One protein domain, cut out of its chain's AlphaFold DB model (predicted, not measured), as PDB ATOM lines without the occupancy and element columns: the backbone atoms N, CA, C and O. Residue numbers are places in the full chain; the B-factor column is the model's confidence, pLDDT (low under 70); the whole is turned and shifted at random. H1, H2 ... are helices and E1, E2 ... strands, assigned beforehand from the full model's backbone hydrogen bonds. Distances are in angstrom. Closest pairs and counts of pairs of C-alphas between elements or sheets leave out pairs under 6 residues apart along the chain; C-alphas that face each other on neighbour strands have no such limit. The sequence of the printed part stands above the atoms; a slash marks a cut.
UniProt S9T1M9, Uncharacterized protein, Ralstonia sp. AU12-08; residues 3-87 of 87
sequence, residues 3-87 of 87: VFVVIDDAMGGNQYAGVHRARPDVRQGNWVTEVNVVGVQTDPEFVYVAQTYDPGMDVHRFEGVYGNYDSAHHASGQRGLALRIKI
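What this domain is: This is residues 3 to 87 of the 87 residues of an uncharacterized protein of Ralstonia sp. AU12-08 (UniProt S9T1M9). Two small antiparallel sheets of three strands stand face to face as a sandwich, their strands at 25 degrees to each other and their nearest approach between E2 and E5. One short helix, H1, covers the face of the second sheet that is turned away from the first, running along its strands. The printed part has 85 residues, with the named elements in the order E1, E2, E3, E4, E5, H1, E6; the first sheet has the order E2, E1, E3 and the second E5, E4, E6. The class is mostly strand, and the whole is compact, with a radius of gyration of the C-alphas of 12.4 A. The outline is flat, with spans of 34 by 33 by 16 A.

Where its parts are: E1, residues 3 to 9, begins at C-alpha 3 (110.985, 10.934, 71.069) and is 19.2 A long. E2 holds residues 14 to 20, and E3, residues 30 to 36, is 19.4 A long. E4, residues 46 to 54, is the longest strand, 25.8 A from C-alpha 46 (119.161, 15.649, 76.527) to C-alpha 54. E5, residues 59 to 66, is 20.5 A long and bends by 51 degrees at residue 63. H1, residues 69 to 76, is 10.4 A long. E6, residues 81 to 86, ends at C-alpha 86 (117.424, 13.715, 80.184).

How they stand to each other: E1 and E2 form a hairpin, with N 4 and O 20 2.8 A apart, within hydrogen-bond range. E3 is the other antiparallel neighbour of E1, with N 5 and O 33 at 2.8 A. This sheet is strongly twisted. The chain changes to the second sheet at the link from E3 to E4. The facing parts of the two sheets are 10.0 A centre to centre, and the closest C-alphas of E2 and E5 are those of Gln 15 and Arg 61, 5.1 A apart. E4 and E5 form a hairpin, with N 50 and O 64 at 2.9 A. E6 is the antiparallel neighbour of E4, with N 49 and O 83 at 2.8 A. E5, H1 and E6 make a split strand-helix-strand unit, two strands that run the same way with E4 between them, and its crossover is right-handed. H1 is on the sheet E5 E4 E6 at a height of 7.4 A, and its closest C-alphas to E4 are those of Ser 76 and Thr 52, 4.7 A apart. In H1 every O i to N i+4 pair is within hydrogen-bond range. H1 is apart from E1, E2 and E3.

The domain as a whole: The C-alphas farthest apart, those of Pro 44 and Gly 56, are 35.6 A apart. The printed part has no cut, and no link is long. The mean pLDDT of the printed part is 92.6, and no printed residue is under 70.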
ATOM      1  N   VAL A   3     111.237  11.249  69.658       95.88
ATOM      2  CA  VAL A   3     110.985  10.934  71.069       95.88
ATOM      3  C   VAL A   3     109.488  10.780  71.308       95.88
ATOM      4  O   VAL A   3     108.669  11.250  70.520       95.88
ATOM      5  N   PHE A   4     109.133  10.139  72.414       96.88
ATOM      6  CA  PHE A   4     107.760   9.950  72.857       96.88
ATOM      7  C   PHE A   4     107.463  10.916  73.994       96.88
ATOM      8  O   PHE A   4     108.126  10.866  75.028       96.88
ATOM      9  N   VAL A   5     106.481  11.790  73.809       96.31
ATOM     10  CA  VAL A   5     106.035  12.749  74.822       96.31
ATOM     11  C   VAL A   5     104.745  12.244  75.444       96.31
ATOM     12  O   VAL A   5     103.822  11.845  74.735       96.31
ATOM     13  N   VAL A   6     104.695  12.265  76.770       95.44
ATOM     14  CA  VAL A   6     103.491  12.014  77.554       95.44
ATOM     15  C   VAL A   6     102.795  13.347  77.781       95.44
ATOM     16  O   VAL A   6     103.399  14.286  78.310       95.44
ATOM     17  N   ILE A   7     101.533  13.408  77.377       93.62
ATOM     18  CA  ILE A   7     100.659  14.562  77.544       93.62
ATOM     19  C   ILE A   7      99.524  14.179  78.489       93.62
ATOM     20  O   ILE A   7      98.935  13.104  78.351       93.62
ATOM     21  N   ASP A   8      99.241  15.065  79.434       90.69
ATOM     22  CA  ASP A   8      98.064  15.027  80.299       90.69
ATOM     23  C   ASP A   8      97.007  16.003  79.754       90.69
ATOM     24  O   ASP A   8      97.351  17.076  79.242       90.69
ATOM     25  N   ASP A   9      95.731  15.625  79.837       81.56
ATOM     26  CA  ASP A   9      94.601  16.494  79.491       81.56
ATOM     27  C   ASP A   9      94.082  17.176  80.759       81.56
ATOM     28  O   ASP A   9      93.078  16.793  81.365       81.56
ATOM     29  N   ALA A  10      94.823  18.195  81.186       72.12
ATOM     30  CA  ALA A  10      94.505  18.977  82.367       72.12
ATOM     31  C   ALA A  10      94.062  20.389  81.966       72.12
ATOM     32  O   ALA A  10      94.762  21.113  81.256       72.12
ATOM     33  N   MET A  11      92.890  20.794  82.469       76.44
ATOM     34  CA  MET A  11      92.289  22.115  82.224       76.44
ATOM     35  C   MET A  11      92.080  22.436  80.727       76.44
ATOM     36  O   MET A  11      92.249  23.576  80.301       76.44
ATOM     37  N   GLY A  12      91.697  21.436  79.922       74.44
ATOM     38  CA  GLY A  12      91.324  21.624  78.512       74.44
ATOM     39  C   GLY A  12      92.502  21.972  77.598       74.44
ATOM     40  O   GLY A  12      92.365  22.775  76.667       74.44
ATOM     41  N   GLY A  13      93.683  21.427  77.889       78.75
ATOM     42  CA  GLY A  13      94.895  21.677  77.122       78.75
ATOM     43  C   GLY A  13      95.945  20.583  77.289       78.75
ATOM     44  O   GLY A  13      95.940  19.827  78.253       78.75
ATOM     45  N   ASN A  14      96.879  20.545  76.339       86.81
ATOM     46  CA  ASN A  14      97.973  19.578  76.319       86.81
ATOM     47  C   ASN A  14      99.042  19.968  77.345       86.81
ATOM     48  O   ASN A  14      99.916  20.787  77.043       86.81
ATOM     49  N   GLN A  15      98.995  19.401  78.547       90.12
ATOM     50  CA  GLN A  15     100.035  19.614  79.549       90.12
ATOM     51  C   GLN A  15     101.150  18.582  79.402       90.12
ATOM     52  O   GLN A  15     100.914  17.390  79.231       90.12
ATOM     53  N   TYR A  16     102.393  19.047  79.454       92.94
ATOM     54  CA  TYR A  16     103.554  18.166  79.397       92.94
ATOM     55  C   TYR A  16     103.700  17.383  80.707       92.94
ATOM     56  O   TYR A  16     103.783  17.987  81.775       92.94
ATOM     57  N   ALA A  17     103.811  16.057  80.607       93.31
ATOM     58  CA  ALA A  17     104.008  15.170  81.755       93.31
ATOM     59  C   ALA A  17     105.336  14.389  81.708       93.31
ATOM     60  O   ALA A  17     105.835  13.961  82.748       93.31
ATOM     61  N   GLY A  18     105.934  14.197  80.528       93.94
ATOM     62  CA  GLY A  18     107.199  13.469  80.394       93.94
ATOM     63  C   GLY A  18     107.671  13.312  78.950       93.94
ATOM     64  O   GLY A  18     106.896  13.490  78.012       93.94
ATOM     65  N   VAL A  19     108.944  12.964  78.757       95.88
ATOM     66  CA  VAL A  19     109.519  12.625  77.447       95.88
ATOM     67  C   VAL A  19     110.478  11.445  77.574       95.88
ATOM     68  O   VAL A  19     111.214  11.337  78.552       95.88
ATOM     69  N   HIS A  20     110.452  10.549  76.588       95.50
ATOM     70  CA  HIS A  20     111.172   9.278  76.604       95.50
ATOM     71  C   HIS A  20     111.734   8.932  75.219       95.50
ATOM     72  O   HIS A  20     111.117   9.224  74.193       95.50
ATOM     73  N   ARG A  21     112.882   8.242  75.171       93.31
ATOM     74  CA  ARG A  21     113.433   7.687  73.916       93.31
ATOM     75  C   ARG A  21     112.589   6.561  73.325       93.31
ATOM     76  O   ARG A  21     112.512   6.429  72.109       93.31
ATOM     77  N   ALA A  22     111.982   5.745  74.180       94.00
ATOM     78  CA  ALA A  22     111.112   4.638  73.801       94.00
ATOM     79  C   ALA A  22     109.688   4.904  74.292       94.00
ATOM     80  O   ALA A  22     109.503   5.625  75.271       94.00
ATOM     81  N   ARG A  23     108.690   4.334  73.611       94.12
ATOM     82  CA  ARG A  23     107.279   4.538  73.952       94.12
ATOM     83  C   ARG A  23     107.002   3.996  75.364       94.12
ATOM     84  O   ARG A  23     107.138   2.789  75.545       94.12
ATOM     85  N   PRO A  24     106.634   4.844  76.343       93.38
ATOM     86  CA  PRO A  24     106.322   4.380  77.688       93.38
ATOM     87  C   PRO A  24     104.895   3.822  77.758       93.38
ATOM     88  O   PRO A  24     104.021   4.224  76.984       93.38
ATOM     89  N   ASP A  25     104.649   2.967  78.747       91.62
ATOM     90  CA  ASP A  25     103.293   2.676  79.208       91.62
ATOM     91  C   ASP A  25     102.789   3.858  80.041       91.62
ATOM     92  O   ASP A  25     103.469   4.324  80.960       91.62
ATOM     93  N   VAL A  26     101.600   4.367  79.722       87.12
ATOM     94  CA  VAL A  26     101.013   5.520  80.416       87.12
ATOM     95  C   VAL A  26      99.780   5.133  81.216       87.12
ATOM     96  O   VAL A  26      99.055   4.199  80.879       87.12
ATOM     97  N   ARG A  27      99.554   5.862  82.313       79.19
ATOM     98  CA  ARG A  27      98.373   5.710  83.168       79.19
ATOM     99  C   ARG A  27      97.122   6.249  82.468       79.19
ATOM    100  O   ARG A  27      97.212   7.048  81.540       79.19
ATOM    101  N   GLN A  28      95.955   5.838  82.957       78.31
ATOM    102  CA  GLN A  28      94.661   6.354  82.508       78.31
ATOM    103  C   GLN A  28      94.597   7.882  82.703       78.31
ATOM    104  O   GLN A  28      94.938   8.364  83.780       78.31
ATOM    105  N   GLY A  29      94.192   8.620  81.663       81.31
ATOM    106  CA  GLY A  29      94.172  10.094  81.636       81.31
ATOM    107  C   GLY A  29      95.296  10.718  80.800       81.31
ATOM    108  O   GLY A  29      95.105  11.786  80.231       81.31
ATOM    109  N   ASN A  30      96.407  10.001  80.613       90.06
ATOM    110  CA  ASN A  30      97.509  10.449  79.765       90.06
ATOM    111  C   ASN A  30      97.434   9.826  78.370       90.06
ATOM    112  O   ASN A  30      96.948   8.706  78.187       90.06
ATOM    113  N   TRP A  31      98.032  10.501  77.394       91.62
ATOM    114  CA  TRP A  31      98.291   9.938  76.074       91.62
ATOM    115  C   TRP A  31      99.741  10.171  75.648       91.62
ATOM    116  O   TRP A  31     100.437  11.045  76.163       91.62
ATOM    117  N   VAL A  32     100.220   9.334  74.726       95.06
ATOM    118  CA  VAL A  32     101.588   9.409  74.199       95.06
ATOM    119  C   VAL A  32     101.552   9.847  72.751       95.06
ATOM    120  O   VAL A  32     100.843   9.246  71.942       95.06
ATOM    121  N   THR A  33     102.390  10.819  72.417       94.81
ATOM    122  CA  THR A  33     102.639  11.241  71.043       94.81
ATOM    123  C   THR A  33     104.096  11.063  70.663       94.81
ATOM    124  O   THR A  33     104.995  11.318  71.460       94.81
ATOM    125  N   GLU A  34     104.337  10.600  69.441       96.81
ATOM    126  CA  GLU A  34     105.677  10.583  68.865       96.81
ATOM    127  C   GLU A  34     105.935  11.939  68.201       96.81
ATOM    128  O   GLU A  34     105.177  12.366  67.332       96.81
ATOM    129  N   VAL A  35     107.018  12.609  68.591       96.31
ATOM    130  CA  VAL A  35     107.390  13.923  68.055       96.31
ATOM    131  C   VAL A  35     108.817  13.913  67.531       96.31
ATOM    132  O   VAL A  35     109.704  13.234  68.055       96.31
ATOM    133  N   ASN A  36     109.047  14.700  66.484       97.00
ATOM    134  CA  ASN A  36     110.394  14.963  66.004       97.00
ATOM    135  C   ASN A  36     111.056  16.005  66.909       97.00
ATOM    136  O   ASN A  36     110.476  17.055  67.175       97.00
ATOM    137  N   VAL A  37     112.286  15.727  67.337       96.56
ATOM    138  CA  VAL A  37     113.146  16.720  67.987       96.56
ATOM    139  C   VAL A  37     113.551  17.755  66.939       96.56
ATOM    140  O   VAL A  37     114.152  17.400  65.920       96.56
ATOM    141  N   VAL A  38     113.205  19.018  67.183       97.06
ATOM    142  CA  VAL A  38     113.444  20.141  66.272       97.06
ATOM    143  C   VAL A  38     114.859  20.694  66.444       97.06
ATOM    144  O   VAL A  38     115.332  20.921  67.560       97.06
ATOM    145  N   GLY A  39     115.518  20.967  65.317       94.31
ATOM    146  CA  GLY A  39     116.859  21.545  65.276       94.31
ATOM    147  C   GLY A  39     117.981  20.534  65.530       94.31
ATOM    148  O   GLY A  39     117.756  19.336  65.709       94.31
ATOM    149  N   VAL A  40     119.218  21.033  65.509       92.44
ATOM    150  CA  VAL A  40     120.405  20.220  65.798       92.44
ATOM    151  C   VAL A  40     120.440  19.906  67.286       92.44
ATOM    152  O   VAL A  40     120.284  20.796  68.127       92.44
ATOM    153  N   GLN A  41     120.654  18.631  67.593       91.12
ATOM    154  CA  GLN A  41     120.836  18.161  68.953       91.12
ATOM    155  C   GLN A  41     122.314  18.239  69.319       91.12
ATOM    156  O   GLN A  41     123.144  17.573  68.704       91.12
ATOM    157  N   THR A  42     122.636  19.090  70.290       86.56
ATOM    158  CA  THR A  42     124.018  19.286  70.748       86.56
ATOM    159  C   THR A  42     124.468  18.177  71.695       86.56
ATOM    160  O   THR A  42     125.638  17.808  71.682       86.56
ATOM    161  N   ASP A  43     123.538  17.619  72.471       90.62
ATOM    162  CA  ASP A  43     123.774  16.516  73.401       90.62
ATOM    163  C   ASP A  43     122.690  15.437  73.215       90.62
ATOM    164  O   ASP A  43     121.510  15.713  73.450       90.62
ATOM    165  N   PRO A  44     123.042  14.211  72.786       89.88
ATOM    166  CA  PRO A  44     122.062  13.161  72.532       89.88
ATOM    167  C   PRO A  44     121.341  12.684  73.800       89.88
ATOM    168  O   PRO A  44     120.242  12.138  73.693       89.88
ATOM    169  N   GLU A  45     121.916  12.851  74.996       94.25
ATOM    170  CA  GLU A  45     121.272  12.465  76.260       94.25
ATOM    171  C   GLU A  45     120.166  13.426  76.692       94.25
ATOM    172  O   GLU A  45     119.374  13.082  77.568       94.25
ATOM    173  N   PHE A  46     120.096  14.619  76.103       95.06
ATOM    174  CA  PHE A  46     119.161  15.649  76.527       95.06
ATOM    175  C   PHE A  46     118.311  16.165  75.378       95.06
ATOM    176  O   PHE A  46     118.729  16.250  74.224       95.06
ATOM    177  N   VAL A  47     117.103  16.572  75.736       97.19
ATOM    178  CA  VAL A  47     116.223  17.374  74.895       97.19
ATOM    179  C   VAL A  47     115.663  18.530  75.706       97.19
ATOM    180  O   VAL A  47     115.709  18.535  76.938       97.19
ATOM    181  N   TYR A  48     115.126  19.514  74.999       97.56
ATOM    182  CA  TYR A  48     114.534  20.700  75.588       97.56
ATOM    183  C   TYR A  48     113.060  20.771  75.214       97.56
ATOM    184  O   TYR A  48     112.718  20.817  74.036       97.56
ATOM    185  N   VAL A  49     112.184  20.752  76.210       97.69
ATOM    186  CA  VAL A  49     110.738  20.858  76.014       97.69
ATOM    187  C   VAL A  49     110.350  22.324  76.104       97.69
ATOM    188  O   VAL A  49     110.642  22.966  77.110       97.69
ATOM    189  N   ALA A  50     109.701  22.842  75.067       97.81
ATOM    190  CA  ALA A  50     109.111  24.172  75.094       97.81
ATOM    191  C   ALA A  50     107.673  24.095  75.607       97.81
ATOM    192  O   ALA A  50     106.899  23.222  75.197       97.81
ATOM    193  N   GLN A  51     107.319  25.034  76.478       96.69
ATOM    194  CA  GLN A  51     105.956  25.236  76.934       96.69
ATOM    195  C   GLN A  51     105.560  26.704  76.806       96.69
ATOM    196  O   GLN A  51     106.199  27.574  77.402       96.69
ATOM    197  N   THR A  52     104.473  26.985  76.096       95.62
ATOM    198  CA  THR A  52     103.890  28.331  76.022       95.62
ATOM    199  C   THR A  52     102.991  28.582  77.222       95.62
ATOM    200  O   THR A  52     102.299  27.672  77.678       95.62
ATOM    201  N   TYR A  53     102.964  29.811  77.725       94.12
ATOM    202  CA  TYR A  53     102.054  30.196  78.801       94.12
ATOM    203  C   TYR A  53     100.744  30.759  78.238       94.12
ATOM    204  O   TYR A  53     100.760  31.705  77.450       94.12
ATOM    205  N   ASP A  54      99.617  30.186  78.659       90.25
ATOM    206  CA  ASP A  54      98.273  30.664  78.346       90.25
ATOM    207  C   ASP A  54      97.733  31.506  79.520       90.25
ATOM    208  O   ASP A  54      97.385  30.950  80.568       90.25
ATOM    209  N   PRO A  55      97.643  32.843  79.374       89.00
ATOM    210  CA  PRO A  55      97.183  33.721  80.445       89.00
ATOM    211  C   PRO A  55      95.680  33.607  80.729       89.00
ATOM    212  O   PRO A  55      95.245  34.044  81.790       89.00
ATOM    213  N   GLY A  56      94.878  33.058  79.808       89.12
ATOM    214  CA  GLY A  56      93.433  32.912  79.994       89.12
ATOM    215  C   GLY A  56      93.072  31.811  80.991       89.12
ATOM    216  O   GLY A  56      92.032  31.891  81.641       89.12
ATOM    217  N   MET A  57      93.939  30.807  81.126       86.88
ATOM    218  CA  MET A  57      93.769  29.682  82.054       86.88
ATOM    219  C   MET A  57      94.848  29.612  83.137       86.88
ATOM    220  O   MET A  57      94.728  28.784  84.031       86.88
ATOM    221  N   ASP A  58      95.873  30.468  83.072       88.62
ATOM    222  CA  ASP A  58      97.040  30.447  83.964       88.62
ATOM    223  C   ASP A  58      97.793  29.102  83.923       88.62
ATOM    224  O   ASP A  58      98.130  28.506  84.947       88.62
ATOM    225  N   VAL A  59      98.040  28.586  82.711       89.94
ATOM    226  CA  VAL A  59      98.658  27.263  82.499       89.94
ATOM    227  C   VAL A  59      99.785  27.285  81.476       89.94
ATOM    228  O   VAL A  59      99.783  28.075  80.533       89.94
ATOM    229  N   HIS A  60     100.720  26.345  81.614       91.81
ATOM    230  CA  HIS A  60     101.723  26.047  80.595       91.81
ATOM    231  C   HIS A  60     101.257  24.904  79.691       91.81
ATOM    232  O   HIS A  60     100.911  23.822  80.163       91.81
ATOM    233  N   ARG A  61     101.280  25.137  78.379       93.00
ATOM    234  CA  ARG A  61     100.890  24.172  77.346       93.00
ATOM    235  C   ARG A  61     102.122  23.656  76.626       93.00
ATOM    236  O   ARG A  61     103.034  24.425  76.344       93.00
ATOM    237  N   PHE A  62     102.157  22.358  76.352       95.12
ATOM    238  CA  PHE A  62     103.208  21.739  75.556       95.12
ATOM    239  C   PHE A  62     103.204  22.310  74.134       95.12
ATOM    240  O   PHE A  62     102.172  22.282  73.468       95.12
ATOM    241  N   GLU A  63     104.369  22.770  73.684       95.56
ATOM    242  CA  GLU A  63     104.566  23.328  72.343       95.56
ATOM    243  C   GLU A  63     105.411  22.396  71.466       95.56
ATOM    244  O   GLU A  63     105.084  22.131  70.312       95.56
ATOM    245  N   GLY A  64     106.506  21.852  72.004       96.81
ATOM    246  CA  GLY A  64     107.374  20.974  71.224       96.81
ATOM    247  C   GLY A  64     108.636  20.522  71.945       96.81
ATOM    248  O   GLY A  64     108.895  20.895  73.090       96.81
ATOM    249  N   VAL A  65     109.438  19.719  71.245       97.75
ATOM    250  CA  VAL A  65     110.726  19.205  71.730       97.75
ATOM    251  C   VAL A  65     111.846  19.637  70.791       97.75
ATOM    252  O   VAL A  65     111.741  19.480  69.577       97.75
ATOM    253  N   TYR A  66     112.940  20.131  71.357       97.69
ATOM    254  CA  TYR A  66     114.049  20.752  70.643       97.69
ATOM    255  C   TYR A  66     115.389  20.145  71.057       97.69
ATOM    256  O   TYR A  66     115.568  19.685  72.187       97.69
ATOM    257  N   GLY A  67     116.347  20.155  70.132       96.75
ATOM    258  CA  GLY A  67     117.692  19.620  70.349       96.75
ATOM    259  C   GLY A  67     118.623  20.547  71.137       96.75
ATOM    260  O   GLY A  67     119.690  20.116  71.568       96.75
ATOM    261  N   ASN A  68     118.239  21.811  71.333       96.19
ATOM    262  CA  ASN A  68     119.020  22.815  72.054       96.19
ATOM    263  C   ASN A  68     118.114  23.786  72.826       96.19
ATOM    264  O   ASN A  68     116.928  23.934  72.514       96.19
ATOM    265  N   TYR A  69     118.702  24.450  73.824       95.56
ATOM    266  CA  TYR A  69     117.990  25.365  74.714       95.56
ATOM    267  C   TYR A  69     117.450  26.595  73.986       95.56
ATOM    268  O   TYR A  69     116.283  26.923  74.162       95.56
ATOM    269  N   ASP A  70     118.264  27.248  73.156       95.88
ATOM    270  CA  ASP A  70     117.904  28.532  72.540       95.88
ATOM    271  C   ASP A  70     116.666  28.410  71.647       95.88
ATOM    272  O   ASP A  70     115.767  29.248  71.701       95.88
ATOM    273  N   SER A  71     116.571  27.316  70.885       96.69
ATOM    274  CA  SER A  71     115.404  27.030  70.046       96.69
ATOM    275  C   SER A  71     114.150  26.784  70.891       96.69
ATOM    276  O   SER A  71     113.094  27.335  70.587       96.69
ATOM    277  N   ALA A  72     114.263  26.010  71.980       97.19
ATOM    278  CA  ALA A  72     113.143  25.785  72.896       97.19
ATOM    279  C   ALA A  72     112.713  27.073  73.603       97.19
ATOM    280  O   ALA A  72     111.519  27.337  73.731       97.19
ATOM    281  N   HIS A  73     113.669  27.882  74.060       97.19
ATOM    282  CA  HIS A  73     113.409  29.147  74.736       97.19
ATOM    283  C   HIS A  73     112.698  30.130  73.810       97.19
ATOM    284  O   HIS A  73     111.682  30.705  74.193       97.19
ATOM    285  N   HIS A  74     113.173  30.250  72.568       97.06
ATOM    286  CA  HIS A  74     112.527  31.072  71.553       97.06
ATOM    287  C   HIS A  74     111.088  30.616  71.279       97.06
ATOM    288  O   HIS A  74     110.172  31.434  71.307       97.06
ATOM    289  N   ALA A  75     110.876  29.310  71.086       97.25
ATOM    290  CA  ALA A  75     109.551  28.745  70.831       97.25
ATOM    291  C   ALA A  75     108.585  28.873  72.020       97.25
ATOM    292  O   ALA A  75     107.384  29.015  71.827       97.25
ATOM    293  N   SER A  76     109.098  28.854  73.254       96.88
ATOM    294  CA  SER A  76     108.273  28.995  74.462       96.88
ATOM    295  C   SER A  76     107.624  30.380  74.570       96.88
ATOM    296  O   SER A  76     106.595  30.535  75.229       96.88
ATOM    297  N   GLY A  77     108.204  31.391  73.920       94.94
ATOM    298  CA  GLY A  77     107.685  32.751  73.917       94.94
ATOM    299  C   GLY A  77     107.767  33.447  75.280       94.94
ATOM    300  O   GLY A  77     108.382  32.977  76.243       94.94
ATOM    301  N   GLN A  78     107.149  34.624  75.363       88.88
ATOM    302  CA  GLN A  78     107.186  35.449  76.566       88.88
ATOM    303  C   GLN A  78     106.424  34.764  77.711       88.88
ATOM    304  O   GLN A  78     105.253  34.427  77.563       88.88
ATOM    305  N   ARG A  79     107.085  34.600  78.865       93.88
ATOM    306  CA  ARG A  79     106.592  33.856  80.046       93.88
ATOM    307  C   ARG A  79     106.456  32.343  79.850       93.88
ATOM    308  O   ARG A  79     106.009  31.687  80.780       93.88
ATOM    309  N   GLY A  80     106.843  31.784  78.705       93.50
ATOM    310  CA  GLY A  80     106.944  30.338  78.543       93.50
ATOM    311  C   GLY A  80     108.153  29.739  79.263       93.50
ATOM    312  O   GLY A  80     108.994  30.454  79.813       93.50
ATOM    313  N   LEU A  81     108.245  28.411  79.247       96.06
ATOM    314  CA  LEU A  81     109.311  27.652  79.901       96.06
ATOM    315  C   LEU A  81     110.002  26.717  78.915       96.06
ATOM    316  O   LEU A  81     109.349  25.951  78.214       96.06
ATOM    317  N   ALA A  82     111.335  26.729  78.939       97.06
ATOM    318  CA  ALA A  82     112.167  25.744  78.260       97.06
ATOM    319  C   ALA A  82     112.788  24.801  79.297       97.06
ATOM    320  O   ALA A  82     113.656  25.201  80.077       97.06
ATOM    321  N   LEU A  83     112.338  23.548  79.316       96.62
ATOM    322  CA  LEU A  83     112.749  22.542  80.294       96.62
ATOM    323  C   LEU A  83     113.817  21.624  79.705       96.62
ATOM    324  O   LEU A  83     113.589  20.995  78.677       96.62
ATOM    325  N   ARG A  84     114.968  21.493  80.371       96.69
ATOM    326  CA  ARG A  84     116.014  20.530  79.994       96.69
ATOM    327  C   ARG A  84     115.711  19.165  80.605       96.69
ATOM    328  O   ARG A  84     115.721  19.035  81.826       96.69
ATOM    329  N   ILE A  85     115.509  18.149  79.771       96.38
ATOM    330  CA  ILE A  85     115.136  16.796  80.200       96.38
ATOM    331  C   ILE A  85     116.162  15.786  79.691       96.38
ATOM    332  O   ILE A  85     116.562  15.844  78.530       96.38
ATOM    333  N   LYS A  86     116.586  14.862  80.560       95.19
ATOM    334  CA  LYS A  86     117.424  13.715  80.184       95.19
ATOM    335  C   LYS A  86     116.540  12.580  79.657       95.19
ATOM    336  O   LYS A  86     115.524  12.290  80.287       95.19
ATOM    337  N   ILE A  87     116.925  11.951  78.544       90.38
ATOM    338  CA  ILE A  87     116.131  10.932  77.829       90.38
ATOM    339  C   ILE A  87     116.891   9.650  77.513       90.38
ATOM    340  O   ILE A  87     118.107   9.723  77.221       90.38
TER     341      ILE A  87